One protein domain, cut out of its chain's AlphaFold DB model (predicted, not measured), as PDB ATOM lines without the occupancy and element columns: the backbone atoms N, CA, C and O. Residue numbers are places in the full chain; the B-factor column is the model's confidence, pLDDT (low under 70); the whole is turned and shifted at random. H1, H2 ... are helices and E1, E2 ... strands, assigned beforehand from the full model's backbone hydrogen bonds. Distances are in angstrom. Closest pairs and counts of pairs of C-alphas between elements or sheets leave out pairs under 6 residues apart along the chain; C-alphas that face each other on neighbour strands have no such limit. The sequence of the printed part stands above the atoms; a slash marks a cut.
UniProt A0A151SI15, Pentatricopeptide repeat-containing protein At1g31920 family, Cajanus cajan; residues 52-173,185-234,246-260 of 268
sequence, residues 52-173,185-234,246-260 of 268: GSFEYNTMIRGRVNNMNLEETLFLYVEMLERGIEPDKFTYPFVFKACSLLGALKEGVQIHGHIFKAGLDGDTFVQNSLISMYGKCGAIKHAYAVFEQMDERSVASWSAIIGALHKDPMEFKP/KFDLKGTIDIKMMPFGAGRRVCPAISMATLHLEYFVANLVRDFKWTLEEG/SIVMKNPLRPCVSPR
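Overview. This is residues 52 to 173, 185 to 234 and 246 to 260 of the 268 residues of the protein "Pentatricopeptide repeat-containing protein At1g31920 family" of Cajanus cajan (UniProt A0A151SI15). Seven helices, H1 to H7, make a block at one end of a rod: H1, H3, H5 and H7 form a row, each beside the next, and H2, H4 and H6 pack on that row, running the other way. From H7 the long helix H8 reaches out as an arm, free over residues 209 to 222, to a small ribbon of two strands, E1 and E2, at the other end. The printed part has 187 residues, with eight named helices followed by two strands; the sheet, in the order E1 - E2, is antiparallel and the class is mostly helix. The whole is loose, with a radius of gyration of the C-alphas of 22.4 A and spans of 80 by 38 by 29 A.

Arrangement. E1, residues 227 to 231, and E2, residues 255 to 259, are antiparallel neighbours at 151 degrees, with N 228 and O 258 at 2.8 A and N 230 and O 256 at 2.9 A, within hydrogen-bond range. H8, residues 207 to 226, joins E1 by a tight link. H8 and H7, residues 154 to 164, are close but not clearly touching; their closest C-alphas, of Val 154 and Pro 207, are 6.5 A apart. H7 touches H5, residues 123 to 135, the same way at a shallow tilt of 15 degrees; the closest C-alphas, of Gly 134 and Ala 163, are 3.9 A apart. H6, residues 139 to 147, touches H5, closest at the C-alphas of Ile 130 and Ala 142, 4.4 A. H3, residues 91 to 101, touches H5 the same way at a shallow tilt of 7 degrees, closest at the C-alphas of Ser 99 and Met 132, 4.5 A. H3 and H4, residues 104 to 116, form a hairpin, closest at the C-alphas of Cys 98 and Gly 107, 5.9 A. H1, residues 53 to 65, and H2, residues 69 to 81, form another, closest at the C-alphas of Ile 60 and Thr 72, 5.2 A. H1 to H5 are an up and down bundle, helices side by side, each running against the one before. Every O i to N i+4 pair is within hydrogen-bond range in H1 to H7; in H8, 15 of 16 are.

Along the chain. H1 begins at C-alpha 53 (-9.087, -42.908, 18.561). H8, 29.1 A long, begins at C-alpha 207 (-24.626, -29.166, 45.864). E2 ends at C-alpha 259 (-9.964, -1.413, 56.869). H2 measures 18.9 A and E1 13.0 A.

Size, cuts and confidence. C-alphas 82 and 234 are the two farthest apart, 79.8 A. Cuts leave gaps of 14.0 A between C-alphas 173 and 185 and 25.7 A between C-alphas 234 and 246. Of the links that are printed whole, none is long. The pLDDT is under 70 in residues 165 to 173, 185 to 222, 233 to 234 and 246 to 255.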
ATOM      1  N   GLY A  52      -5.598 -45.479  16.189       93.44
ATOM      2  CA  GLY A  52      -7.028 -45.289  16.386       93.44
ATOM      3  C   GLY A  52      -7.349 -44.108  17.306       93.44
ATOM      4  O   GLY A  52      -6.503 -43.277  17.652       93.44
ATOM      5  N   SER A  53      -8.612 -44.022  17.729       95.00
ATOM      6  CA  SER A  53      -9.087 -42.908  18.561       95.00
ATOM      7  C   SER A  53      -8.397 -42.843  19.923       95.00
ATOM      8  O   SER A  53      -8.155 -41.749  20.432       95.00
ATOM      9  N   PHE A  54      -8.024 -43.984  20.510       95.19
ATOM     10  CA  PHE A  54      -7.363 -44.028  21.815       95.19
ATOM     11  C   PHE A  54      -5.986 -43.355  21.791       95.19
ATOM     12  O   PHE A  54      -5.671 -42.567  22.692       95.19
ATOM     13  N   GLU A  55      -5.174 -43.610  20.765       95.50
ATOM     14  CA  GLU A  55      -3.830 -43.042  20.659       95.50
ATOM     15  C   GLU A  55      -3.914 -41.534  20.395       95.50
ATOM     16  O   GLU A  55      -3.238 -40.759  21.074       95.50
ATOM     17  N   TYR A  56      -4.812 -41.092  19.506       97.50
ATOM     18  CA  TYR A  56      -5.065 -39.661  19.288       97.50
ATOM     19  C   TYR A  56      -5.565 -38.961  20.553       97.50
ATOM     20  O   TYR A  56      -5.009 -37.933  20.939       97.50
ATOM     21  N   ASN A  57      -6.546 -39.535  21.254       97.75
ATOM     22  CA  ASN A  57      -7.070 -38.994  22.511       97.75
ATOM     23  C   ASN A  57      -5.982 -38.865  23.577       97.75
ATOM     24  O   ASN A  57      -5.911 -37.867  24.300       97.75
ATOM     25  N   THR A  58      -5.107 -39.862  23.653       97.19
ATOM     26  CA  THR A  58      -3.951 -39.868  24.545       97.19
ATOM     27  C   THR A  58      -2.989 -38.731  24.216       97.19
ATOM     28  O   THR A  58      -2.600 -37.976  25.113       97.19
ATOM     29  N   MET A  59      -2.635 -38.572  22.939       97.94
ATOM     30  CA  MET A  59      -1.720 -37.526  22.487       97.94
ATOM     31  C   MET A  59      -2.316 -36.132  22.693       97.94
ATOM     32  O   MET A  59      -1.664 -35.278  23.291       97.94
ATOM     33  N   ILE A  60      -3.574 -35.923  22.300       97.81
ATOM     34  CA  ILE A  60      -4.344 -34.691  22.521       97.81
ATOM     35  C   ILE A  60      -4.357 -34.321  24.008       97.81
ATOM     36  O   ILE A  60      -4.006 -33.200  24.381       97.81
ATOM     37  N   ARG A  61      -4.682 -35.273  24.889       96.81
ATOM     38  CA  ARG A  61      -4.687 -35.049  26.340       96.81
ATOM     39  C   ARG A  61      -3.301 -34.674  26.868       96.81
ATOM     40  O   ARG A  61      -3.192 -33.743  27.667       96.81
ATOM     41  N   GLY A  62      -2.259 -35.385  26.438       96.25
ATOM     42  CA  GLY A  62      -0.872 -35.105  26.815       96.25
ATOM     43  C   GLY A  62      -0.427 -33.701  26.395       96.25
ATOM     44  O   GLY A  62       0.079 -32.939  27.220       96.25
ATOM     45  N   ARG A  63      -0.705 -33.305  25.146       95.69
ATOM     46  CA  ARG A  63      -0.377 -31.971  24.614       95.69
ATOM     47  C   ARG A  63      -1.069 -30.846  25.375       95.69
ATOM     48  O   ARG A  63      -0.412 -29.868  25.729       95.69
ATOM     49  N   VAL A  64      -2.357 -30.997  25.689       95.75
ATOM     50  CA  VAL A  64      -3.099 -30.005  26.485       95.75
ATOM     51  C   VAL A  64      -2.513 -29.860  27.887       95.75
ATOM     52  O   VAL A  64      -2.402 -28.741  28.385       95.75
ATOM     53  N   ASN A  65      -2.117 -30.963  28.531       93.00
ATOM     54  CA  ASN A  65      -1.488 -30.915  29.854       93.00
ATOM     55  C   ASN A  65      -0.125 -30.205  29.833       93.00
ATOM     56  O   ASN A  65       0.217 -29.534  30.804       93.00
ATOM     57  N   ASN A  66       0.602 -30.297  28.719       92.25
ATOM     58  CA  ASN A  66       1.889 -29.632  28.508       92.25
ATOM     59  C   ASN A  66       1.767 -28.234  27.876       92.25
ATOM     60  O   ASN A  66       2.774 -27.649  27.492       92.25
ATOM     61  N   MET A  67       0.551 -27.683  27.770       94.06
ATOM     62  CA  MET A  67       0.276 -26.362  27.186       94.06
ATOM     63  C   MET A  67       0.679 -26.214  25.703       94.06
ATOM     64  O   MET A  67       0.802 -25.099  25.200       94.06
ATOM     65  N   ASN A  68       0.808 -27.318  24.959       93.94
ATOM     66  CA  ASN A  68       1.004 -27.310  23.505       93.94
ATOM     67  C   ASN A  68      -0.356 -27.277  22.783       93.94
ATOM     68  O   ASN A  68      -0.812 -28.265  22.204       93.94
ATOM     69  N   LEU A  69      -1.042 -26.139  22.878       96.56
ATOM     70  CA  LEU A  69      -2.454 -26.015  22.502       96.56
ATOM     71  C   LEU A  69      -2.678 -26.006  20.980       96.56
ATOM     72  O   LEU A  69      -3.635 -26.609  20.513       96.56
ATOM     73  N   GLU A  70      -1.794 -25.376  20.205       95.88
ATOM     74  CA  GLU A  70      -1.884 -25.364  18.733       95.88
ATOM     75  C   GLU A  70      -1.717 -26.774  18.156       95.88
ATOM     76  O   GLU A  70      -2.548 -27.240  17.385       95.88
ATOM     77  N   GLU A  71      -0.706 -27.500  18.638       95.00
ATOM     78  CA  GLU A  71      -0.455 -28.906  18.293       95.00
ATOM     79  C   GLU A  71      -1.649 -29.813  18.618       95.00
ATOM     80  O   GLU A  71      -1.896 -30.800  17.932       95.00
ATOM     81  N   THR A  72      -2.431 -29.468  19.646       97.12
ATOM     82  CA  THR A  72      -3.671 -30.187  19.960       97.12
ATOM     83  C   THR A  72      -4.696 -30.045  18.833       97.12
ATOM     84  O   THR A  72      -5.342 -31.027  18.471       97.12
ATOM     85  N   LEU A  73      -4.845 -28.843  18.270       97.50
ATOM     86  CA  LEU A  73      -5.754 -28.604  17.149       97.50
ATOM     87  C   LEU A  73      -5.234 -29.255  15.864       97.50
ATOM     88  O   LEU A  73      -6.030 -29.834  15.131       97.50
ATOM     89  N   PHE A  74      -3.918 -29.241  15.625       97.12
ATOM     90  CA  PHE A  74      -3.317 -29.962  14.498       97.12
ATOM     91  C   PHE A  74      -3.574 -31.470  14.580       97.12
ATOM     92  O   PHE A  74      -4.039 -32.050  13.606       97.12
ATOM     93  N   LEU A  75      -3.368 -32.095  15.746       97.12
ATOM     94  CA  LEU A  75      -3.670 -33.519  15.943       97.12
ATOM     95  C   LEU A  75      -5.157 -33.836  15.765       97.12
ATOM     96  O   LEU A  75      -5.496 -34.891  15.241       97.12
ATOM     97  N   TYR A  76      -6.046 -32.934  16.187       98.12
ATOM     98  CA  TYR A  76      -7.482 -33.088  15.956       98.12
ATOM     99  C   TYR A  76      -7.835 -33.052  14.462       98.12
ATOM    100  O   TYR A  76      -8.634 -33.863  14.001       98.12
ATOM    101  N   VAL A  77      -7.228 -32.142  13.694       97.81
ATOM    102  CA  VAL A  77      -7.415 -32.083  12.237       97.81
ATOM    103  C   VAL A  77      -6.831 -33.326  11.563       97.81
ATOM    104  O   VAL A  77      -7.521 -33.939  10.756       97.81
ATOM    105  N   GLU A  78      -5.628 -33.759  11.945       97.12
ATOM    106  CA  GLU A  78      -5.006 -34.980  11.415       97.12
ATOM    107  C   GLU A  78      -5.888 -36.218  11.664       97.12
ATOM    108  O   GLU A  78      -6.070 -37.048  10.773       97.12
ATOM    109  N   MET A  79      -6.477 -36.324  12.860       97.38
ATOM    110  CA  MET A  79      -7.419 -37.390  13.215       97.38
ATOM    111  C   MET A  79      -8.617 -37.425  12.249       97.38
ATOM    112  O   MET A  79      -8.965 -38.489  11.737       97.38
ATOM    113  N   LEU A  80      -9.199 -36.260  11.938       96.81
ATOM    114  CA  LEU A  80     -10.306 -36.132  10.983       96.81
ATOM    115  C   LEU A  80      -9.889 -36.463   9.544       96.81
ATOM    116  O   LEU A  80     -10.624 -37.154   8.842       96.81
ATOM    117  N   GLU A  81      -8.725 -35.989   9.097       96.88
ATOM    118  CA  GLU A  81      -8.205 -36.235   7.743       96.88
ATOM    119  C   GLU A  81      -7.930 -37.720   7.487       96.88
ATOM    120  O   GLU A  81      -8.113 -38.204   6.370       96.88
ATOM    121  N   ARG A  82      -7.553 -38.464   8.531       95.88
ATOM    122  CA  ARG A  82      -7.395 -39.924   8.489       95.88
ATOM    123  C   ARG A  82      -8.711 -40.697   8.610       95.88
ATOM    124  O   ARG A  82      -8.689 -41.924   8.593       95.88
ATOM    125  N   GLY A  83      -9.846 -40.012   8.739       95.75
ATOM    126  CA  GLY A  83     -11.158 -40.642   8.892       95.75
ATOM    127  C   GLY A  83     -11.374 -41.308  10.253       95.75
ATOM    128  O   GLY A  83     -12.251 -42.158  10.380       95.75
ATOM    129  N   ILE A  84     -10.589 -40.943  11.268       96.50
ATOM    130  CA  ILE A  84     -10.741 -41.464  12.627       96.50
ATOM    131  C   ILE A  84     -11.757 -40.581  13.348       96.50
ATOM    132  O   ILE A  84     -11.549 -39.380  13.512       96.50
ATOM    133  N   GLU A  85     -12.868 -41.166  13.784       95.38
ATOM    134  CA  GLU A  85     -13.957 -40.410  14.404       95.38
ATOM    135  C   GLU A  85     -13.586 -39.921  15.818       95.38
ATOM    136  O   GLU A  85     -13.250 -40.734  16.686       95.38
ATOM    137  N   PRO A  86     -13.656 -38.602  16.091       97.25
ATOM    138  CA  PRO A  86     -13.527 -38.074  17.441       97.25
ATOM    139  C   PRO A  86     -14.689 -38.515  18.326       97.25
ATOM    140  O   PRO A  86     -15.847 -38.507  17.906       97.25
ATOM    141  N   ASP A  87     -14.395 -38.809  19.587       96.06
ATOM    142  CA  ASP A  87     -15.366 -39.304  20.554       96.06
ATOM    143  C   ASP A  87     -15.528 -38.352  21.753       96.06
ATOM    144  O   ASP A  87     -14.913 -37.283  21.851       96.06
ATOM    145  N   LYS A  88     -16.364 -38.752  22.715       96.06
ATOM    146  CA  LYS A  88     -16.606 -37.998  23.957       96.06
ATOM    147  C   LYS A  88     -15.354 -37.766  24.813       96.06
ATOM    148  O   LYS A  88     -15.387 -36.924  25.709       96.06
ATOM    149  N   PHE A  89     -14.262 -38.491  24.567       96.12
ATOM    150  CA  PHE A  89     -12.977 -38.281  25.226       96.12
ATOM    151  C   PHE A  89     -12.071 -37.326  24.441       96.12
ATOM    152  O   PHE A  89     -11.187 -36.735  25.055       96.12
ATOM    153  N   THR A  90     -12.312 -37.100  23.147       97.81
ATOM    154  CA  THR A  90     -11.581 -36.120  22.328       97.81
ATOM    155  C   THR A  90     -12.018 -34.682  22.627       97.81
ATOM    156  O   THR A  90     -11.206 -33.828  23.005       97.81
ATOM    157  N   TYR A  91     -13.319 -34.402  22.485       97.81
ATOM    158  CA  TYR A  91     -13.863 -33.036  22.490       97.81
ATOM    159  C   TYR A  91     -13.546 -32.212  23.744       97.81
ATOM    160  O   TYR A  91     -13.204 -31.037  23.597       97.81
ATOM    161  N   PRO A  92     -13.587 -32.762  24.971       97.12
ATOM    162  CA  PRO A  92     -13.266 -32.007  26.180       97.12
ATOM    163  C   PRO A  92     -11.866 -31.381  26.163       97.12
ATOM    164  O   PRO A  92     -11.685 -30.238  26.589       97.12
ATOM    165  N   PHE A  93     -10.866 -32.100  25.644       97.94
ATOM    166  CA  PHE A  93      -9.491 -31.601  25.571       97.94
ATOM    167  C   PHE A  93      -9.303 -30.617  24.422       97.94
ATOM    168  O   PHE A  93      -8.663 -29.583  24.610       97.94
ATOM    169  N   VAL A  94      -9.924 -30.880  23.272       98.19
ATOM    170  CA  VAL A  94      -9.914 -29.953  22.135       98.19
ATOM    171  C   VAL A  94     -10.590 -28.628  22.513       98.19
ATOM    172  O   VAL A  94     -10.030 -27.555  22.296       98.19
ATOM    173  N   PHE A  95     -11.727 -28.671  23.210       98.25
ATOM    174  CA  PHE A  95     -12.368 -27.472  23.745       98.25
ATOM    175  C   PHE A  95     -11.549 -26.772  24.805       98.25
ATOM    176  O   PHE A  95     -11.512 -25.540  24.824       98.25
ATOM    177  N   LYS A  96     -10.868 -27.515  25.679       97.25
ATOM    178  CA  LYS A  96      -9.930 -26.916  26.627       97.25
ATOM    179  C   LYS A  96      -8.813 -26.168  25.894       97.25
ATOM    180  O   LYS A  96      -8.488 -25.060  26.315       97.25
ATOM    181  N   ALA A  97      -8.290 -26.706  24.792       98.00
ATOM    182  CA  ALA A  97      -7.321 -26.008  23.949       98.00
ATOM    183  C   ALA A  97      -7.911 -24.724  23.347       98.00
ATOM    184  O   ALA A  97      -7.344 -23.651  23.555       98.00
ATOM    185  N   CYS A  98      -9.093 -24.791  22.722       97.94
ATOM    186  CA  CYS A  98      -9.769 -23.605  22.183       97.94
ATOM    187  C   CYS A  98     -10.022 -22.538  23.256       97.94
ATOM    188  O   CYS A  98      -9.789 -21.354  23.026       97.94
ATOM    189  N   SER A  99     -10.446 -22.962  24.447       95.56
ATOM    190  CA  SER A  99     -10.709 -22.078  25.586       95.56
ATOM    191  C   SER A  99      -9.474 -21.282  25.999       95.56
ATOM    192  O   SER A  99      -9.584 -20.108  26.340       95.56
ATOM    193  N   LEU A 100      -8.318 -21.950  26.040       94.75
ATOM    194  CA  LEU A 100      -7.053 -21.372  26.488       94.75
ATOM    195  C   LEU A 100      -6.405 -20.507  25.401       94.75
ATOM    196  O   LEU A 100      -5.764 -19.516  25.731       94.75
ATOM    197  N   LEU A 101      -6.613 -20.846  24.126       95.62
ATOM    198  CA  LEU A 101      -6.178 -20.041  22.981       95.62
ATOM    199  C   LEU A 101      -7.110 -18.854  22.682       95.62
ATOM    200  O   LEU A 101      -6.741 -17.964  21.924       95.62
ATOM    201  N   GLY A 102      -8.333 -18.847  23.219       94.50
ATOM    202  CA  GLY A 102      -9.374 -17.905  22.794       94.50
ATOM    203  C   GLY A 102      -9.902 -18.181  21.376       94.50
ATOM    204  O   GLY A 102     -10.498 -17.300  20.760       94.50
ATOM    205  N   ALA A 103      -9.716 -19.401  20.867       96.31
ATOM    206  CA  ALA A 103     -10.030 -19.832  19.503       96.31
ATOM    207  C   ALA A 103     -11.539 -20.105  19.318       96.31
ATOM    208  O   ALA A 103     -11.995 -21.246  19.202       96.31
ATOM    209  N   LEU A 104     -12.347 -19.038  19.365       97.75
ATOM    210  CA  LEU A 104     -13.811 -19.131  19.309       97.75
ATOM    211  C   LEU A 104     -14.315 -19.694  17.973       97.75
ATOM    212  O   LEU A 104     -15.286 -20.447  17.953       97.75
ATOM    213  N   LYS A 105     -13.683 -19.319  16.854       97.75
ATOM    214  CA  LYS A 105     -14.123 -19.733  15.512       97.75
ATOM    215  C   LYS A 105     -13.980 -21.241  15.331       97.75
ATOM    216  O   LYS A 105     -14.872 -21.887  14.788       97.75
ATOM    217  N   GLU A 106     -12.872 -21.786  15.804       97.38
ATOM    218  CA  GLU A 106     -12.548 -23.205  15.826       97.38
ATOM    219  C   GLU A 106     -13.508 -23.928  16.773       97.38
ATOM    220  O   GLU A 106     -14.152 -24.896  16.379       97.38
ATOM    221  N   GLY A 107     -13.717 -23.393  17.982       97.75
ATOM    222  CA  GLY A 107     -14.675 -23.941  18.944       97.75
ATOM    223  C   GLY A 107     -16.108 -24.049  18.398       97.75
ATOM    224  O   GLY A 107     -16.781 -25.048  18.645       97.75
ATOM    225  N   VAL A 108     -16.572 -23.067  17.616       97.75
ATOM    226  CA  VAL A 108     -17.892 -23.106  16.954       97.75
ATOM    227  C   VAL A 108     -17.958 -24.185  15.869       97.75
ATOM    228  O   VAL A 108     -18.960 -24.890  15.780       97.75
ATOM    229  N   GLN A 109     -16.906 -24.348  15.062       97.31
ATOM    230  CA  GLN A 109     -16.854 -25.413  14.051       97.31
ATOM    231  C   GLN A 109     -16.910 -26.799  14.707       97.31
ATOM    232  O   GLN A 109     -17.693 -27.656  14.300       97.31
ATOM    233  N   ILE A 110     -16.145 -26.977  15.784       97.44
ATOM    234  CA  ILE A 110     -16.055 -28.233  16.537       97.44
ATOM    235  C   ILE A 110     -17.371 -28.544  17.262       97.44
ATOM    236  O   ILE A 110     -17.776 -29.703  17.326       97.44
ATOM    237  N   HIS A 111     -18.106 -27.530  17.728       97.31
ATOM    238  CA  HIS A 111     -19.476 -27.716  18.219       97.31
ATOM    239  C   HIS A 111     -20.392 -28.314  17.135       97.31
ATOM    240  O   HIS A 111     -21.147 -29.245  17.408       97.31
ATOM    241  N   GLY A 112     -20.264 -27.874  15.879       96.88
ATOM    242  CA  GLY A 112     -20.972 -28.496  14.758       96.88
ATOM    243  C   GLY A 112     -20.608 -29.973  14.544       96.88
ATOM    244  O   GLY A 112     -21.468 -30.766  14.163       96.88
ATOM    245  N   HIS A 113     -19.359 -30.367  14.810       95.88
ATOM    246  CA  HIS A 113     -18.923 -31.766  14.704       95.88
ATOM    247  C   HIS A 113     -19.553 -32.656  15.779       95.88
ATOM    248  O   HIS A 113     -19.973 -33.766  15.471       95.88
ATOM    249  N   ILE A 114     -19.711 -32.155  17.004       96.38
ATOM    250  CA  ILE A 114     -20.378 -32.886  18.094       96.38
ATOM    251  C   ILE A 114     -21.827 -33.199  17.756       96.38
ATOM    252  O   ILE A 114     -22.271 -34.321  17.980       96.38
ATOM    253  N   PHE A 115     -22.541 -32.230  17.181       93.31
ATOM    254  CA  PHE A 115     -23.918 -32.436  16.745       93.31
ATOM    255  C   PHE A 115     -24.003 -33.528  15.670       93.31
ATOM    256  O   PHE A 115     -24.837 -34.423  15.749       93.31
ATOM    257  N   LYS A 116     -23.087 -33.513  14.692       93.81
ATOM    258  CA  LYS A 116     -23.006 -34.569  13.669       93.81
ATOM    259  C   LYS A 116     -22.654 -35.939  14.252       93.81
ATOM    260  O   LYS A 116     -23.142 -36.942  13.747       93.81
ATOM    261  N   ALA A 117     -21.828 -35.973  15.295       93.38
ATOM    262  CA  ALA A 117     -21.430 -37.193  15.989       93.38
ATOM    263  C   ALA A 117     -22.501 -37.723  16.967       93.38
ATOM    264  O   ALA A 117     -22.291 -38.769  17.576       93.38
ATOM    265  N   GLY A 118     -23.625 -37.016  17.155       94.31
ATOM    266  CA  GLY A 118     -24.667 -37.395  18.119       94.31
ATOM    267  C   GLY A 118     -24.208 -37.319  19.579       94.31
ATOM    268  O   GLY A 118     -24.684 -38.072  20.426       94.31
ATOM    269  N   LEU A 119     -23.236 -36.449  19.871       95.56
ATOM    270  CA  LEU A 119     -22.658 -36.255  21.205       95.56
ATOM    271  C   LEU A 119     -23.144 -34.959  21.871       95.56
ATOM    272  O   LEU A 119     -22.624 -34.555  22.911       95.56
ATOM    273  N   ASP A 120     -24.134 -34.293  21.281       92.38
ATOM    274  CA  ASP A 120     -24.718 -33.039  21.756       92.38
ATOM    275  C   ASP A 120     -25.503 -33.195  23.063       92.38
ATOM    276  O   ASP A 120     -25.635 -32.215  23.791       92.38
ATOM    277  N   GLY A 121     -25.939 -34.413  23.401       93.44
ATOM    278  CA  GLY A 121     -26.545 -34.761  24.692       93.44
ATOM    279  C   GLY A 121     -25.562 -35.255  25.765       93.44
ATOM    280  O   GLY A 121     -25.970 -35.483  26.903       93.44
ATOM    281  N   ASP A 122     -24.273 -35.445  25.450       95.56
ATOM    282  CA  ASP A 122     -23.302 -35.914  26.446       95.56
ATOM    283  C   ASP A 122     -22.956 -34.784  27.430       95.56
ATOM    284  O   ASP A 122     -22.349 -33.769  27.074       95.56
ATOM    285  N   THR A 123     -23.310 -34.967  28.703       94.44
ATOM    286  CA  THR A 123     -23.141 -33.948  29.750       94.44
ATOM    287  C   THR A 123     -21.685 -33.502  29.915       94.44
ATOM    288  O   THR A 123     -21.422 -32.341  30.232       94.44
ATOM    289  N   PHE A 124     -20.709 -34.395  29.718       93.94
ATOM    290  CA  PHE A 124     -19.291 -34.060  29.867       93.94
ATOM    291  C   PHE A 124     -18.801 -33.186  28.706       93.94
ATOM    292  O   PHE A 124     -18.084 -32.196  28.920       93.94
ATOM    293  N   VAL A 125     -19.249 -33.501  27.492       97.12
ATOM    294  CA  VAL A 125     -19.006 -32.695  26.292       97.12
ATOM    295  C   VAL A 125     -19.687 -31.326  26.409       97.12
ATOM    296  O   VAL A 125     -19.021 -30.303  26.235       97.12
ATOM    297  N   GLN A 126     -20.962 -31.277  26.813       97.50
ATOM    298  CA  GLN A 126     -21.717 -30.035  27.035       97.50
ATOM    299  C   GLN A 126     -21.047 -29.126  28.080       97.50
ATOM    300  O   GLN A 126     -20.857 -27.934  27.837       97.50
ATOM    301  N   ASN A 127     -20.599 -29.672  29.216       96.12
ATOM    302  CA  ASN A 127     -19.888 -28.898  30.246       96.12
ATOM    303  C   ASN A 127     -18.583 -28.274  29.722       96.12
ATOM    304  O   ASN A 127     -18.234 -27.135  30.062       96.12
ATOM    305  N   SER A 128     -17.854 -29.022  28.891       97.00
ATOM    306  CA  SER A 128     -16.614 -28.553  28.266       97.00
ATOM    307  C   SER A 128     -16.888 -27.446  27.248       97.00
ATOM    308  O   SER A 128     -16.166 -26.449  27.205       97.00
ATOM    309  N   LEU A 129     -17.980 -27.572  26.494       97.25
ATOM    310  CA  LEU A 129     -18.441 -26.578  25.532       97.25
ATOM    311  C   LEU A 129     -18.895 -25.273  26.209       97.25
ATOM    312  O   LEU A 129     -18.499 -24.191  25.772       97.25
ATOM    313  N   ILE A 130     -19.649 -25.354  27.314       96.62
ATOM    314  CA  ILE A 130     -20.021 -24.193  28.149       96.62
ATOM    315  C   ILE A 130     -18.762 -23.462  28.619       96.62
ATOM    316  O   ILE A 130     -18.659 -22.242  28.484       96.62
ATOM    317  N   SER A 131     -17.783 -24.212  29.133       95.06
ATOM    318  CA  SER A 131     -16.513 -23.651  29.606       95.06
ATOM    319  C   SER A 131     -15.737 -22.956  28.484       95.06
ATOM    320  O   SER A 131     -15.163 -21.889  28.711       95.06
ATOM    321  N   MET A 132     -15.743 -23.529  27.278       97.31
ATOM    322  CA  MET A 132     -15.091 -22.958  26.100       97.31
ATOM    323  C   MET A 132     -15.743 -21.660  25.657       97.31
ATOM    324  O   MET A 132     -15.067 -20.631  25.617       97.31
ATOM    325  N   TYR A 133     -17.059 -21.660  25.435       96.81
ATOM    326  CA  TYR A 133     -17.775 -20.435  25.090       96.81
ATOM    327  C   TYR A 133     -17.613 -19.361  26.162       96.81
ATOM    328  O   TYR A 133     -17.352 -18.201  25.837       96.81
ATOM    329  N   GLY A 134     -17.691 -19.757  27.434       90.50
ATOM    330  CA  GLY A 134     -17.424 -18.900  28.578       90.50
ATOM    331  C   GLY A 134     -16.076 -18.207  28.459       90.50
ATOM    332  O   GLY A 134     -16.022 -16.986  28.337       90.50
ATOM    333  N   LYS A 135     -14.984 -18.975  28.403       90.19
ATOM    334  CA  LYS A 135     -13.608 -18.453  28.333       90.19
ATOM    335  C   LYS A 135     -13.326 -17.643  27.069       90.19
ATOM    336  O   LYS A 135     -12.654 -16.617  27.162       90.19
ATOM    337  N   CYS A 136     -13.946 -17.982  25.944       92.12
ATOM    338  CA  CYS A 136     -13.892 -17.196  24.710       92.12
ATOM    339  C   CYS A 136     -14.762 -15.921  24.736       92.12
ATOM    340  O   CYS A 136     -14.708 -15.125  23.807       92.12
ATOM    341  N   GLY A 137     -15.552 -15.686  25.794       89.19
ATOM    342  CA  GLY A 137     -16.386 -14.479  25.952       89.19
ATOM    343  C   GLY A 137     -17.755 -14.561  25.277       89.19
ATOM    344  O   GLY A 137     -18.529 -13.609  25.308       89.19
ATOM    345  N   ALA A 138     -18.093 -15.717  24.718       91.81
ATOM    346  CA  ALA A 138     -19.349 -16.010  24.050       91.81
ATOM    347  C   ALA A 138     -20.431 -16.468  25.051       91.81
ATOM    348  O   ALA A 138     -21.030 -17.532  24.903       91.81
ATOM    349  N   ILE A 139     -20.705 -15.656  26.078       89.62
ATOM    350  CA  ILE A 139     -21.577 -16.023  27.213       89.62
ATOM    351  C   ILE A 139     -22.982 -16.450  26.776       89.62
ATOM    352  O   ILE A 139     -23.530 -17.409  27.309       89.62
ATOM    353  N   LYS A 140     -23.554 -15.786  25.764       88.88
ATOM    354  CA  LYS A 140     -24.875 -16.146  25.224       88.88
ATOM    355  C   LYS A 140     -24.906 -17.576  24.678       88.88
ATOM    356  O   LYS A 140     -25.887 -18.279  24.887       88.88
ATOM    357  N   HIS A 141     -23.830 -18.015  24.023       92.75
ATOM    358  CA  HIS A 141     -23.708 -19.383  23.521       92.75
ATOM    359  C   HIS A 141     -23.499 -20.383  24.662       92.75
ATOM    360  O   HIS A 141     -24.132 -21.433  24.661       92.75
ATOM    361  N   ALA A 142     -22.693 -20.034  25.672       92.19
ATOM    362  CA  ALA A 142     -22.536 -20.856  26.874       92.19
ATOM    363  C   ALA A 142     -23.884 -21.086  27.584       92.19
ATOM    364  O   ALA A 142     -24.210 -22.212  27.951       92.19
ATOM    365  N   TYR A 143     -24.690 -20.030  27.726       90.50
ATOM    366  CA  TYR A 143     -26.017 -20.113  28.332       90.50
ATOM    367  C   TYR A 143     -27.001 -20.925  27.478       90.50
ATOM    368  O   TYR A 143     -27.735 -21.743  28.019       90.50
ATOM    369  N   ALA A 144     -26.980 -20.763  26.151       93.06
ATOM    370  CA  ALA A 144     -27.830 -21.542  25.251       93.06
ATOM    371  C   ALA A 144     -27.570 -23.054  25.366       93.06
ATOM    372  O   ALA A 144     -28.521 -23.823  25.461       93.06
ATOM    373  N   VAL A 145     -26.298 -23.467  25.429       95.19
ATOM    374  CA  VAL A 145     -25.931 -24.875  25.653       95.19
ATOM    375  C   VAL A 145     -26.455 -25.353  27.006       95.19
ATOM    376  O   VAL A 145     -27.072 -26.406  27.078       95.19
ATOM    377  N   PHE A 146     -26.258 -24.569  28.071       90.94
ATOM    378  CA  PHE A 146     -26.716 -24.917  29.419       90.94
ATOM    379  C   PHE A 146     -28.242 -25.090  29.519       90.94
ATOM    380  O   PHE A 146     -28.728 -26.013  30.178       90.94
ATOM    381  N   GLU A 147     -29.005 -24.216  28.859       92.12
ATOM    382  CA  GLU A 147     -30.466 -24.294  28.821       92.12
ATOM    383  C   GLU A 147     -30.957 -25.553  28.098       92.12
ATOM    384  O   GLU A 147     -31.922 -26.162  28.549       92.12
ATOM    385  N   GLN A 148     -30.256 -25.978  27.043       91.88
ATOM    386  CA  GLN A 148     -30.579 -27.170  26.253       91.88
ATOM    387  C   GLN A 148     -30.191 -28.499  26.927       91.88
ATOM    388  O   GLN A 148     -30.526 -29.554  26.404       91.88
ATOM    389  N   MET A 149     -29.498 -28.479  28.071       91.12
ATOM    390  CA  MET A 149     -29.140 -29.707  28.791       91.12
ATOM    391  C   MET A 149     -30.364 -30.335  29.468       91.12
ATOM    392  O   MET A 149     -30.973 -29.703  30.336       91.12
ATOM    393  N   ASP A 150     -30.642 -31.603  29.157       89.12
ATOM    394  CA  ASP A 150     -31.685 -32.397  29.825       89.12
ATOM    395  C   ASP A 150     -31.334 -32.676  31.295       89.12
ATOM    396  O   ASP A 150     -32.160 -32.521  32.199       89.12
ATOM    397  N   GLU A 151     -30.074 -33.041  31.550       85.19
ATOM    398  CA  GLU A 151     -29.542 -33.294  32.887       85.19
ATOM    399  C   GLU A 151     -28.392 -32.341  33.216       85.19
ATOM    400  O   GLU A 151     -27.422 -32.199  32.472       85.19
ATOM    401  N   ARG A 152     -28.475 -31.697  34.384       88.31
ATOM    402  CA  ARG A 152     -27.466 -30.741  34.857       88.31
ATOM    403  C   ARG A 152     -26.765 -31.287  36.089       88.31
ATOM    404  O   ARG A 152     -27.383 -31.568  37.115       88.31
ATOM    405  N   SER A 153     -25.448 -31.393  35.989       84.38
ATOM    406  CA  SER A 153     -24.571 -31.845  37.068       84.38
ATOM    407  C   SER A 153     -24.003 -30.666  37.862       84.38
ATOM    408  O   SER A 153     -24.103 -29.510  37.449       84.38
ATOM    409  N   VAL A 154     -23.326 -30.951  38.978       83.69
ATOM    410  CA  VAL A 154     -22.543 -29.937  39.711       83.69
ATOM    411  C   VAL A 154     -21.530 -29.260  38.786       83.69
ATOM    412  O   VAL A 154     -21.411 -28.038  38.799       83.69
ATOM    413  N   ALA A 155     -20.871 -30.037  37.921       84.75
ATOM    414  CA  ALA A 155     -19.924 -29.515  36.944       84.75
ATOM    415  C   ALA A 155     -20.590 -28.575  35.919       84.75
ATOM    416  O   ALA A 155     -19.972 -27.590  35.526       84.75
ATOM    417  N   SER A 156     -21.850 -28.819  35.546       80.81
ATOM    418  CA  SER A 156     -22.624 -27.957  34.636       80.81
ATOM    419  C   SER A 156     -22.866 -26.578  35.246       80.81
ATOM    420  O   SER A 156     -22.614 -25.555  34.611       80.81
ATOM    421  N   TRP A 157     -23.280 -26.546  36.515       84.44
ATOM    422  CA  TRP A 157     -23.455 -25.302  37.266       84.44
ATOM    423  C   TRP A 157     -22.129 -24.566  37.476       84.44
ATOM    424  O   TRP A 157     -22.056 -23.355  37.275       84.44
ATOM    425  N   SER A 158     -21.059 -25.284  37.826       86.62
ATOM    426  CA  SER A 158     -19.725 -24.687  37.951       86.62
ATOM    427  C   SER A 158     -19.231 -24.095  36.630       86.62
ATOM    428  O   SER A 158     -18.664 -23.003  36.633       86.62
ATOM    429  N   ALA A 159     -19.479 -24.770  35.504       86.19
ATOM    430  CA  ALA A 159     -19.090 -24.295  34.180       86.19
ATOM    431  C   ALA A 159     -19.805 -22.987  33.804       86.19
ATOM    432  O   ALA A 159     -19.140 -22.035  33.397       86.19
ATOM    433  N   ILE A 160     -21.132 -22.897  33.981       87.81
ATOM    434  CA  ILE A 160     -21.880 -21.679  33.618       87.81
ATOM    435  C   ILE A 160     -21.580 -20.506  34.561       87.81
ATOM    436  O   ILE A 160     -21.431 -19.374  34.106       87.81
ATOM    437  N   ILE A 161     -21.403 -20.757  35.864       82.25
ATOM    438  CA  ILE A 161     -21.010 -19.715  36.825       82.25
ATOM    439  C   ILE A 161     -19.616 -19.180  36.483       82.25
ATOM    440  O   ILE A 161     -19.428 -17.964  36.431       82.25
ATOM    441  N   GLY A 162     -18.664 -20.077  36.202       81.75
ATOM    442  CA  GLY A 162     -17.314 -19.706  35.783       81.75
ATOM    443  C   GLY A 162     -17.281 -18.973  34.439       81.75
ATOM    444  O   GLY A 162     -16.437 -18.108  34.236       81.75
ATOM    445  N   ALA A 163     -18.217 -19.268  33.532       84.25
ATOM    446  CA  ALA A 163     -18.385 -18.516  32.293       84.25
ATOM    447  C   ALA A 163     -18.851 -17.074  32.559       84.25
ATOM    448  O   ALA A 163     -18.297 -16.143  31.982       84.25
ATOM    449  N   LEU A 164     -19.840 -16.886  33.440       75.69
ATOM    450  CA  LEU A 164     -20.398 -15.571  33.779       75.69
ATOM    451  C   LEU A 164     -19.416 -14.683  34.561       75.69
ATOM    452  O   LEU A 164     -19.440 -13.466  34.403       75.69
ATOM    453  N   HIS A 165     -18.546 -15.284  35.376       69.50
ATOM    454  CA  HIS A 165     -17.632 -14.577  36.273       69.50
ATOM    455  C   HIS A 165     -16.176 -14.884  35.931       69.50
ATOM    456  O   HIS A 165     -15.495 -15.626  36.639       69.50
ATOM    457  N   LYS A 166     -15.691 -14.306  34.826       58.81
ATOM    458  CA  LYS A 166     -14.288 -14.454  34.405       58.81
ATOM    459  C   LYS A 166     -13.289 -13.850  35.389       58.81
ATOM    460  O   LYS A 166     -12.173 -14.352  35.474       58.81
ATOM    461  N   ASP A 167     -13.693 -12.808  36.113       54.91
ATOM    462  CA  ASP A 167     -12.899 -12.200  37.173       54.91
ATOM    463  C   ASP A 167     -13.693 -12.217  38.491       54.91
ATOM    464  O   ASP A 167     -14.653 -11.454  38.650       54.91
ATOM    465  N   PRO A 168     -13.329 -13.086  39.450       49.97
ATOM    466  CA  PRO A 168     -13.936 -13.096  40.777       49.97
ATOM    467  C   PRO A 168     -13.834 -11.744  41.496       49.97
ATOM    468  O   PRO A 168     -14.684 -11.443  42.332       49.97
ATOM    469  N   MET A 169     -12.820 -10.929  41.174       47.41
ATOM    470  CA  MET A 169     -12.608  -9.610  41.777       47.41
ATOM    471  C   MET A 169     -13.487  -8.519  41.163       47.41
ATOM    472  O   MET A 169     -13.674  -7.468  41.774       47.41
ATOM    473  N   GLU A 170     -14.075  -8.768  39.993       50.53
ATOM    474  CA  GLU A 170     -15.002  -7.846  39.333       50.53
ATOM    475  C   GLU A 170     -16.475  -8.173  39.632       50.53
ATOM    476  O   GLU A 170     -17.384  -7.541  39.089       50.53
ATOM    477  N   PHE A 171     -16.742  -9.133  40.529       50.53
ATOM    478  CA  PHE A 171     -18.099  -9.459  40.951       50.53
ATOM    479  C   PHE A 171     -18.760  -8.254  41.635       50.53
ATOM    480  O   PHE A 171     -18.540  -7.966  42.812       50.53
ATOM    481  N   LYS A 172     -19.606  -7.554  40.876       54.62
ATOM    482  CA  LYS A 172     -20.504  -6.495  41.346       54.62
ATOM    483  C   LYS A 172     -21.938  -7.009  41.266       54.62
ATOM    484  O   LYS A 172     -22.586  -6.814  40.239       54.62
ATOM    485  N   PRO A 173     -22.443  -7.684  42.312       54.62
ATOM    486  CA  PRO A 173     -23.837  -8.102  42.351       54.62
ATOM    487  C   PRO A 173     -24.747  -6.914  42.055       54.62
ATOM    488  O   PRO A 173     -24.519  -5.829  42.589       54.62
ATOM    489  N   LYS A 185     -29.061   4.022  49.097       53.12
ATOM    490  CA  LYS A 185     -27.906   4.014  48.173       53.12
ATOM    491  C   LYS A 185     -27.493   2.610  47.676       53.12
ATOM    492  O   LYS A 185     -26.785   2.536  46.676       53.12
ATOM    493  N   PHE A 186     -27.912   1.537  48.364       51.16
ATOM    494  CA  PHE A 186     -27.650   0.120  48.060       51.16
ATOM    495  C   PHE A 186     -28.800  -0.767  48.590       51.16
ATOM    496  O   PHE A 186     -29.317  -0.494  49.679       51.16
ATOM    497  N   ASP A 187     -29.170  -1.851  47.892       54.06
ATOM    498  CA  ASP A 187     -30.218  -2.788  48.348       54.06
ATOM    499  C   ASP A 187     -29.669  -3.800  49.366       54.06
ATOM    500  O   ASP A 187     -29.428  -4.967  49.079       54.06
ATOM    501  N   LEU A 188     -29.470  -3.374  50.610       50.44
ATOM    502  CA  LEU A 188     -28.936  -4.256  51.657       50.44
ATOM    503  C   LEU A 188     -29.877  -5.421  52.023       50.44
ATOM    504  O   LEU A 188     -29.416  -6.427  52.564       50.44
ATOM    505  N   LYS A 189     -31.180  -5.313  51.728       54.12
ATOM    506  CA  LYS A 189     -32.195  -6.320  52.088       54.12
ATOM    507  C   LYS A 189     -32.368  -7.406  51.030       54.12
ATOM    508  O   LYS A 189     -32.872  -8.477  51.358       54.12
ATOM    509  N   GLY A 190     -31.919  -7.173  49.796       51.88
ATOM    510  CA  GLY A 190     -32.068  -8.146  48.718       51.88
ATOM    511  C   GLY A 190     -33.503  -8.300  48.249       51.88
ATOM    512  O   GLY A 190     -33.942  -9.409  47.958       51.88
ATOM    513  N   THR A 191     -34.245  -7.204  48.260       55.16
ATOM    514  CA  THR A 191     -35.672  -7.176  47.936       55.16
ATOM    515  C   THR A 191     -35.956  -6.558  46.571       55.16
ATOM    516  O   THR A 191     -37.088  -6.643  46.106       55.16
ATOM    517  N   ILE A 192     -34.956  -5.950  45.926       51.84
ATOM    518  CA  ILE A 192     -35.107  -5.230  44.662       51.84
ATOM    519  C   ILE A 192     -34.559  -6.097  43.520       51.84
ATOM    520  O   ILE A 192     -33.414  -6.540  43.559       51.84
ATOM    521  N   ASP A 193     -35.409  -6.364  42.524       46.28
ATOM    522  CA  ASP A 193     -35.075  -6.967  41.223       46.28
ATOM    523  C   ASP A 193     -34.304  -8.304  41.231       46.28
ATOM    524  O   ASP A 193     -33.689  -8.679  40.235       46.28
ATOM    525  N   ILE A 194     -34.390  -9.108  42.301       45.44
ATOM    526  CA  ILE A 194     -33.845 -10.474  42.269       45.44
ATOM    527  C   ILE A 194     -34.743 -11.362  41.408       45.44
ATOM    528  O   ILE A 194     -35.697 -11.983  41.881       45.44
ATOM    529  N   LYS A 195     -34.384 -11.493  40.132       43.84
ATOM    530  CA  LYS A 195     -34.859 -12.587  39.288       43.84
ATOM    531  C   LYS A 195     -34.107 -13.854  39.706       43.84
ATOM    532  O   LYS A 195     -33.057 -14.180  39.162       43.84
ATOM    533  N   MET A 196     -34.611 -14.540  40.732       42.44
ATOM    534  CA  MET A 196     -34.088 -15.850  41.126       42.44
ATOM    535  C   MET A 196     -34.094 -16.759  39.893       42.44
ATOM    536  O   MET A 196     -35.157 -17.017  39.324       42.44
ATOM    537  N   MET A 197     -32.922 -17.248  39.476       40.56
ATOM    538  CA  MET A 197     -32.881 -18.387  38.562       40.56
ATOM    539  C   MET A 197     -33.654 -19.529  39.235       40.56
ATOM    540  O   MET A 197     -33.442 -19.756  40.431       40.56
ATOM    541  N   PRO A 198     -34.580 -20.210  38.537       41.34
ATOM    542  CA  PRO A 198     -35.413 -21.232  39.146       41.34
ATOM    543  C   PRO A 198     -34.534 -22.438  39.485       41.34
ATOM    544  O   PRO A 198     -34.370 -23.366  38.696       41.34
ATOM    545  N   PHE A 199     -33.941 -22.427  40.675       43.19
ATOM    546  CA  PHE A 199     -33.366 -23.620  41.267       43.19
ATOM    547  C   PHE A 199     -34.541 -24.556  41.550       43.19
ATOM    548  O   PHE A 199     -35.325 -24.326  42.471       43.19
ATOM    549  N   GLY A 200     -34.718 -25.563  40.693       40.53
ATOM    550  CA  GLY A 200     -35.791 -26.541  40.821       40.53
ATOM    551  C   GLY A 200     -35.807 -27.138  42.228       40.53
ATOM    552  O   GLY A 200     -34.795 -27.646  42.712       40.53
ATOM    553  N   ALA A 201     -36.958 -27.058  42.893       37.12
ATOM    554  CA  ALA A 201     -37.167 -27.598  44.228       37.12
ATOM    555  C   ALA A 201     -37.220 -29.137  44.176       37.12
ATOM    556  O   ALA A 201     -38.285 -29.745  44.127       37.12
ATOM    557  N   GLY A 202     -36.051 -29.776  44.158       43.03
ATOM    558  CA  GLY A 202     -35.890 -31.217  44.330       43.03
ATOM    559  C   GLY A 202     -35.218 -31.534  45.665       43.03
ATOM    560  O   GLY A 202     -34.308 -30.826  46.085       43.03
ATOM    561  N   ARG A 203     -35.636 -32.621  46.328       42.50
ATOM    562  CA  ARG A 203     -35.050 -33.154  47.578       42.50
ATOM    563  C   ARG A 203     -33.639 -33.736  47.374       42.50
ATOM    564  O   ARG A 203     -33.397 -34.908  47.645       42.50
ATOM    565  N   ARG A 204     -32.696 -32.940  46.878       49.41
ATOM    566  CA  ARG A 204     -31.265 -33.254  46.896       49.41
ATOM    567  C   ARG A 204     -30.583 -32.113  47.637       49.41
ATOM    568  O   ARG A 204     -30.853 -30.954  47.335       49.41
ATOM    569  N   VAL A 205     -29.767 -32.439  48.643       49.31
ATOM    570  CA  VAL A 205     -28.945 -31.460  49.371       49.31
ATOM    571  C   VAL A 205     -28.282 -30.562  48.336       49.31
ATOM    572  O   VAL A 205     -27.644 -31.072  47.416       49.31
ATOM    573  N   CYS A 206     -28.522 -29.253  48.439       51.75
ATOM    574  CA  CYS A 206     -28.028 -28.280  47.478       51.75
ATOM    575  C   CYS A 206     -26.520 -28.518  47.285       51.75
ATOM    576  O   CYS A 206     -25.771 -28.371  48.250       51.75
ATOM    577  N   PRO A 207     -26.048 -28.898  46.083       49.47
ATOM    578  CA  PRO A 207     -24.626 -29.166  45.864       49.47
ATOM    579  C   PRO A 207     -23.762 -27.927  46.103       49.47
ATOM    580  O   PRO A 207     -22.570 -28.030  46.372       49.47
ATOM    581  N   ALA A 208     -24.380 -26.745  46.033       52.72
ATOM    582  CA  ALA A 208     -23.740 -25.493  46.374       52.72
ATOM    583  C   ALA A 208     -23.602 -25.280  47.887       52.72
ATOM    584  O   ALA A 208     -22.896 -24.360  48.246       52.72
ATOM    585  N   ILE A 209     -24.200 -26.086  48.778       55.34
ATOM    586  CA  ILE A 209     -23.986 -25.947  50.229       55.34
ATOM    587  C   ILE A 209     -22.535 -26.238  50.576       55.34
ATOM    588  O   ILE A 209     -21.908 -25.405  51.202       55.34
ATOM    589  N   SER A 210     -21.957 -27.352  50.128       52.22
ATOM    590  CA  SER A 210     -20.560 -27.681  50.444       52.22
ATOM    591  C   SER A 210     -19.575 -26.660  49.860       52.22
ATOM    592  O   SER A 210     -18.637 -26.250  50.540       52.22
ATOM    593  N   MET A 211     -19.826 -26.183  48.636       53.94
ATOM    594  CA  MET A 211     -19.070 -25.082  48.020       53.94
ATOM    595  C   MET A 211     -19.270 -23.751  48.759       53.94
ATOM    596  O   MET A 211     -18.301 -23.061  49.060       53.94
ATOM    597  N   ALA A 212     -20.511 -23.400  49.098       58.62
ATOM    598  CA  ALA A 212     -20.841 -22.177  49.816       58.62
ATOM    599  C   ALA A 212     -20.284 -22.194  51.234       58.62
ATOM    600  O   ALA A 212     -19.832 -21.153  51.674       58.62
ATOM    601  N   THR A 213     -20.253 -23.335  51.925       57.03
ATOM    602  CA  THR A 213     -19.655 -23.477  53.258       57.03
ATOM    603  C   THR A 213     -18.151 -23.219  53.202       57.03
ATOM    604  O   THR A 213     -17.666 -22.374  53.949       57.03
ATOM    605  N   LEU A 214     -17.431 -23.837  52.255       54.84
ATOM    606  CA  LEU A 214     -15.992 -23.594  52.065       54.84
ATOM    607  C   LEU A 214     -15.693 -22.132  51.696       54.84
ATOM    608  O   LEU A 214     -14.744 -21.530  52.196       54.84
ATOM    609  N   HIS A 215     -16.521 -21.539  50.834       59.72
ATOM    610  CA  HIS A 215     -16.364 -20.143  50.434       59.72
ATOM    611  C   HIS A 215     -16.802 -19.162  51.531       59.72
ATOM    612  O   HIS A 215     -16.215 -18.087  51.629       59.72
ATOM    613  N   LEU A 216     -17.780 -19.514  52.375       65.19
ATOM    614  CA  LEU A 216     -18.198 -18.700  53.519       65.19
ATOM    615  C   LEU A 216     -17.069 -18.597  54.530       65.19
ATOM    616  O   LEU A 216     -16.771 -17.499  54.980       65.19
ATOM    617  N   GLU A 217     -16.437 -19.719  54.872       62.72
ATOM    618  CA  GLU A 217     -15.321 -19.738  55.817       62.72
ATOM    619  C   GLU A 217     -14.178 -18.855  55.318       62.72
ATOM    620  O   GLU A 217     -13.677 -18.011  56.058       62.72
ATOM    621  N   TYR A 218     -13.829 -18.972  54.034       59.81
ATOM    622  CA  TYR A 218     -12.797 -18.145  53.416       59.81
ATOM    623  C   TYR A 218     -13.178 -16.656  53.370       59.81
ATOM    624  O   TYR A 218     -12.363 -15.786  53.683       59.81
ATOM    625  N   PHE A 219     -14.425 -16.343  53.014       65.25
ATOM    626  CA  PHE A 219     -14.930 -14.972  52.957       65.25
ATOM    627  C   PHE A 219     -14.972 -14.320  54.346       65.25
ATOM    628  O   PHE A 219     -14.477 -13.207  54.519       65.25
ATOM    629  N   VAL A 220     -15.491 -15.031  55.351       69.88
ATOM    630  CA  VAL A 220     -15.513 -14.587  56.752       69.88
ATOM    631  C   VAL A 220     -14.088 -14.425  57.281       69.88
ATOM    632  O   VAL A 220     -13.791 -13.412  57.913       69.88
ATOM    633  N   ALA A 221     -13.179 -15.351  56.971       65.38
ATOM    634  CA  ALA A 221     -11.775 -15.246  57.363       65.38
ATOM    635  C   ALA A 221     -11.104 -13.994  56.777       65.38
ATOM    636  O   ALA A 221     -10.424 -13.272  57.506       65.38
ATOM    637  N   ASN A 222     -11.334 -13.686  55.497       66.00
ATOM    638  CA  ASN A 222     -10.811 -12.464  54.879       66.00
ATOM    639  C   ASN A 222     -11.424 -11.201  55.499       66.00
ATOM    640  O   ASN A 222     -10.695 -10.260  55.806       66.00
ATOM    641  N   LEU A 223     -12.733 -11.190  55.773       71.00
ATOM    642  CA  LEU A 223     -13.397 -10.071  56.453       71.00
ATOM    643  C   LEU A 223     -12.836  -9.815  57.862       71.00
ATOM    644  O   LEU A 223     -12.657  -8.665  58.263       71.00
ATOM    645  N   VAL A 224     -12.530 -10.869  58.620       75.88
ATOM    646  CA  VAL A 224     -11.925 -10.758  59.959       75.88
ATOM    647  C   VAL A 224     -10.448 -10.352  59.883       75.88
ATOM    648  O   VAL A 224      -9.962  -9.610  60.745       75.88
ATOM    649  N   ARG A 225      -9.717 -10.822  58.863       74.31
ATOM    650  CA  ARG A 225      -8.300 -10.499  58.650       74.31
ATOM    651  C   ARG A 225      -8.109  -9.041  58.245       74.31
ATOM    652  O   ARG A 225      -7.279  -8.361  58.850       74.31
ATOM    653  N   ASP A 226      -8.876  -8.581  57.260       70.31
ATOM    654  CA  ASP A 226      -8.624  -7.325  56.546       70.31
ATOM    655  C   ASP A 226      -9.340  -6.125  57.171       70.31
ATOM    656  O   ASP A 226      -8.991  -4.978  56.892       70.31
ATOM    657  N   PHE A 227     -10.296  -6.362  58.073       72.88
ATOM    658  CA  PHE A 227     -11.040  -5.298  58.732       72.88
ATOM    659  C   PHE A 227     -10.938  -5.370  60.257       72.88
ATOM    660  O   PHE A 227     -10.880  -6.426  60.892       72.88
ATOM    661  N   LYS A 228     -10.875  -4.197  60.882       76.25
ATOM    662  CA  LYS A 228     -11.053  -4.017  62.315       76.25
ATOM    663  C   LYS A 228     -12.534  -3.766  62.572       76.25
ATOM    664  O   LYS A 228     -13.130  -2.865  61.983       76.25
ATOM    665  N   TRP A 229     -13.085  -4.572  63.465       78.00
ATOM    666  CA  TRP A 229     -14.481  -4.540  63.864       78.00
ATOM    667  C   TRP A 229     -14.555  -3.917  65.255       78.00
ATOM    668  O   TRP A 229     -13.930  -4.419  66.190       78.00
ATOM    669  N   THR A 230     -15.257  -2.797  65.380       77.50
ATOM    670  CA  THR A 230     -15.529  -2.140  66.662       77.50
ATOM    671  C   THR A 230     -17.029  -1.989  66.852       77.50
ATOM    672  O   THR A 230     -17.783  -1.901  65.886       77.50
ATOM    673  N   LEU A 231     -17.465  -1.962  68.103       71.75
ATOM    674  CA  LEU A 231     -18.844  -1.638  68.449       71.75
ATOM    675  C   LEU A 231     -18.993  -0.118  68.517       71.75
ATOM    676  O   LEU A 231     -18.038   0.575  68.873       71.75
ATOM    677  N   GLU A 232     -20.168   0.398  68.168       71.38
ATOM    678  CA  GLU A 232     -20.525   1.782  68.489       71.38
ATOM    679  C   GLU A 232     -20.542   1.973  70.017       71.38
ATOM    680  O   GLU A 232     -20.944   1.073  70.762       71.38
ATOM    681  N   GLU A 233     -20.079   3.132  70.497       64.06
ATOM    682  CA  GLU A 233     -20.043   3.443  71.931       64.06
ATOM    683  C   GLU A 233     -21.443   3.318  72.553       64.06
ATOM    684  O   GLU A 233     -22.420   3.864  72.043       64.06
ATOM    685  N   GLY A 234     -21.544   2.574  73.659       68.75
ATOM    686  CA  GLY A 234     -22.805   2.320  74.361       68.75
ATOM    687  C   GLY A 234     -23.618   1.122  73.853       68.75
ATOM    688  O   GLY A 234     -24.668   0.834  74.424       68.75
ATOM    689  N   SER A 246     -36.717 -17.700  63.464       45.75
ATOM    690  CA  SER A 246     -36.051 -16.521  62.908       45.75
ATOM    691  C   SER A 246     -35.506 -15.670  64.055       45.75
ATOM    692  O   SER A 246     -36.280 -15.173  64.877       45.75
ATOM    693  N   ILE A 247     -34.182 -15.506  64.121       49.81
ATOM    694  CA  ILE A 247     -33.519 -14.685  65.140       49.81
ATOM    695  C   ILE A 247     -33.640 -13.219  64.716       49.81
ATOM    696  O   ILE A 247     -32.861 -12.726  63.904       49.81
ATOM    697  N   VAL A 248     -34.624 -12.508  65.263       50.22
ATOM    698  CA  VAL A 248     -34.591 -11.042  65.278       50.22
ATOM    699  C   VAL A 248     -33.897 -10.650  66.578       50.22
ATOM    700  O   VAL A 248     -34.472 -10.805  67.655       50.22
ATOM    701  N   MET A 249     -32.638 -10.211  66.494       53.09
ATOM    702  CA  MET A 249     -31.910  -9.732  67.674       53.09
ATOM    703  C   MET A 249     -32.660  -8.539  68.279       53.09
ATOM    704  O   MET A 249     -33.052  -7.625  67.552       53.09
ATOM    705  N   LYS A 250     -32.845  -8.534  69.605       57.78
ATOM    706  CA  LYS A 250     -33.531  -7.442  70.322       57.78
ATOM    707  C   LYS A 250     -32.821  -6.101  70.104       57.78
ATOM    708  O   LYS A 250     -33.484  -5.085  69.928       57.78
ATOM    709  N   ASN A 251     -31.490  -6.142  70.046       59.47
ATOM    710  CA  ASN A 251     -30.628  -5.046  69.629       59.47
ATOM    711  C   ASN A 251     -29.796  -5.535  68.431       59.47
ATOM    712  O   ASN A 251     -28.968  -6.428  68.608       59.47
ATOM    713  N   PRO A 252     -30.014  -5.028  67.205       57.78
ATOM    714  CA  PRO A 252     -29.217  -5.445  66.059       57.78
ATOM    715  C   PRO A 252     -27.762  -5.021  66.264       57.78
ATOM    716  O   PRO A 252     -27.492  -3.850  66.528       57.78
ATOM    717  N   LEU A 253     -26.827  -5.963  66.113       60.38
ATOM    718  CA  LEU A 253     -25.402  -5.650  66.130       60.38
ATOM    719  C   LEU A 253     -25.094  -4.679  64.989       60.38
ATOM    720  O   LEU A 253     -25.287  -5.001  63.816       60.38
ATOM    721  N   ARG A 254     -24.624  -3.482  65.346       63.94
ATOM    722  CA  ARG A 254     -24.141  -2.470  64.404       63.94
ATOM    723  C   ARG A 254     -22.617  -2.442  64.459       63.94
ATOM    724  O   ARG A 254     -22.050  -1.749  65.302       63.94
ATOM    725  N   PRO A 255     -21.935  -3.244  63.626       65.88
ATOM    726  CA  PRO A 255     -20.487  -3.211  63.577       65.88
ATOM    727  C   PRO A 255     -20.007  -1.954  62.847       65.88
ATOM    728  O   PRO A 255     -20.382  -1.703  61.702       65.88
ATOM    729  N   CYS A 256     -19.103  -1.213  63.479       71.25
ATOM    730  CA  CYS A 256     -18.261  -0.236  62.805       71.25
ATOM    731  C   CYS A 256     -17.057  -0.968  62.210       71.25
ATOM    732  O   CYS A 256     -16.219  -1.518  62.929       71.25
ATOM    733  N   VAL A 257     -16.987  -0.998  60.880       73.38
ATOM    734  CA  VAL A 257     -15.958  -1.725  60.134       73.38
ATOM    735  C   VAL A 257     -14.963  -0.724  59.559       73.38
ATOM    736  O   VAL A 257     -15.342   0.169  58.805       73.38
ATOM    737  N   SER A 258     -13.682  -0.869  59.899       74.06
ATOM    738  CA  SER A 258     -12.599  -0.046  59.342       74.06
ATOM    739  C   SER A 258     -11.526  -0.935  58.703       74.06
ATOM    740  O   SER A 258     -11.153  -1.944  59.301       74.06
ATOM    741  N   PRO A 259     -11.025  -0.625  57.492       72.50
ATOM    742  CA  PRO A 259      -9.964  -1.413  56.869       72.50
ATOM    743  C   PRO A 259      -8.698  -1.386  57.729       72.50
ATOM    744  O   PRO A 259      -8.278  -0.326  58.200       72.50
ATOM    745  N   ARG A 260      -8.040  -2.532  57.905       73.06
ATOM    746  CA  ARG A 260      -6.676  -2.577  58.438       73.06
ATOM    747  C   ARG A 260      -5.746  -2.186  57.297       73.06
ATOM    748  O   ARG A 260      -5.382  -3.016  56.475       73.06
TER     749      ARG A 260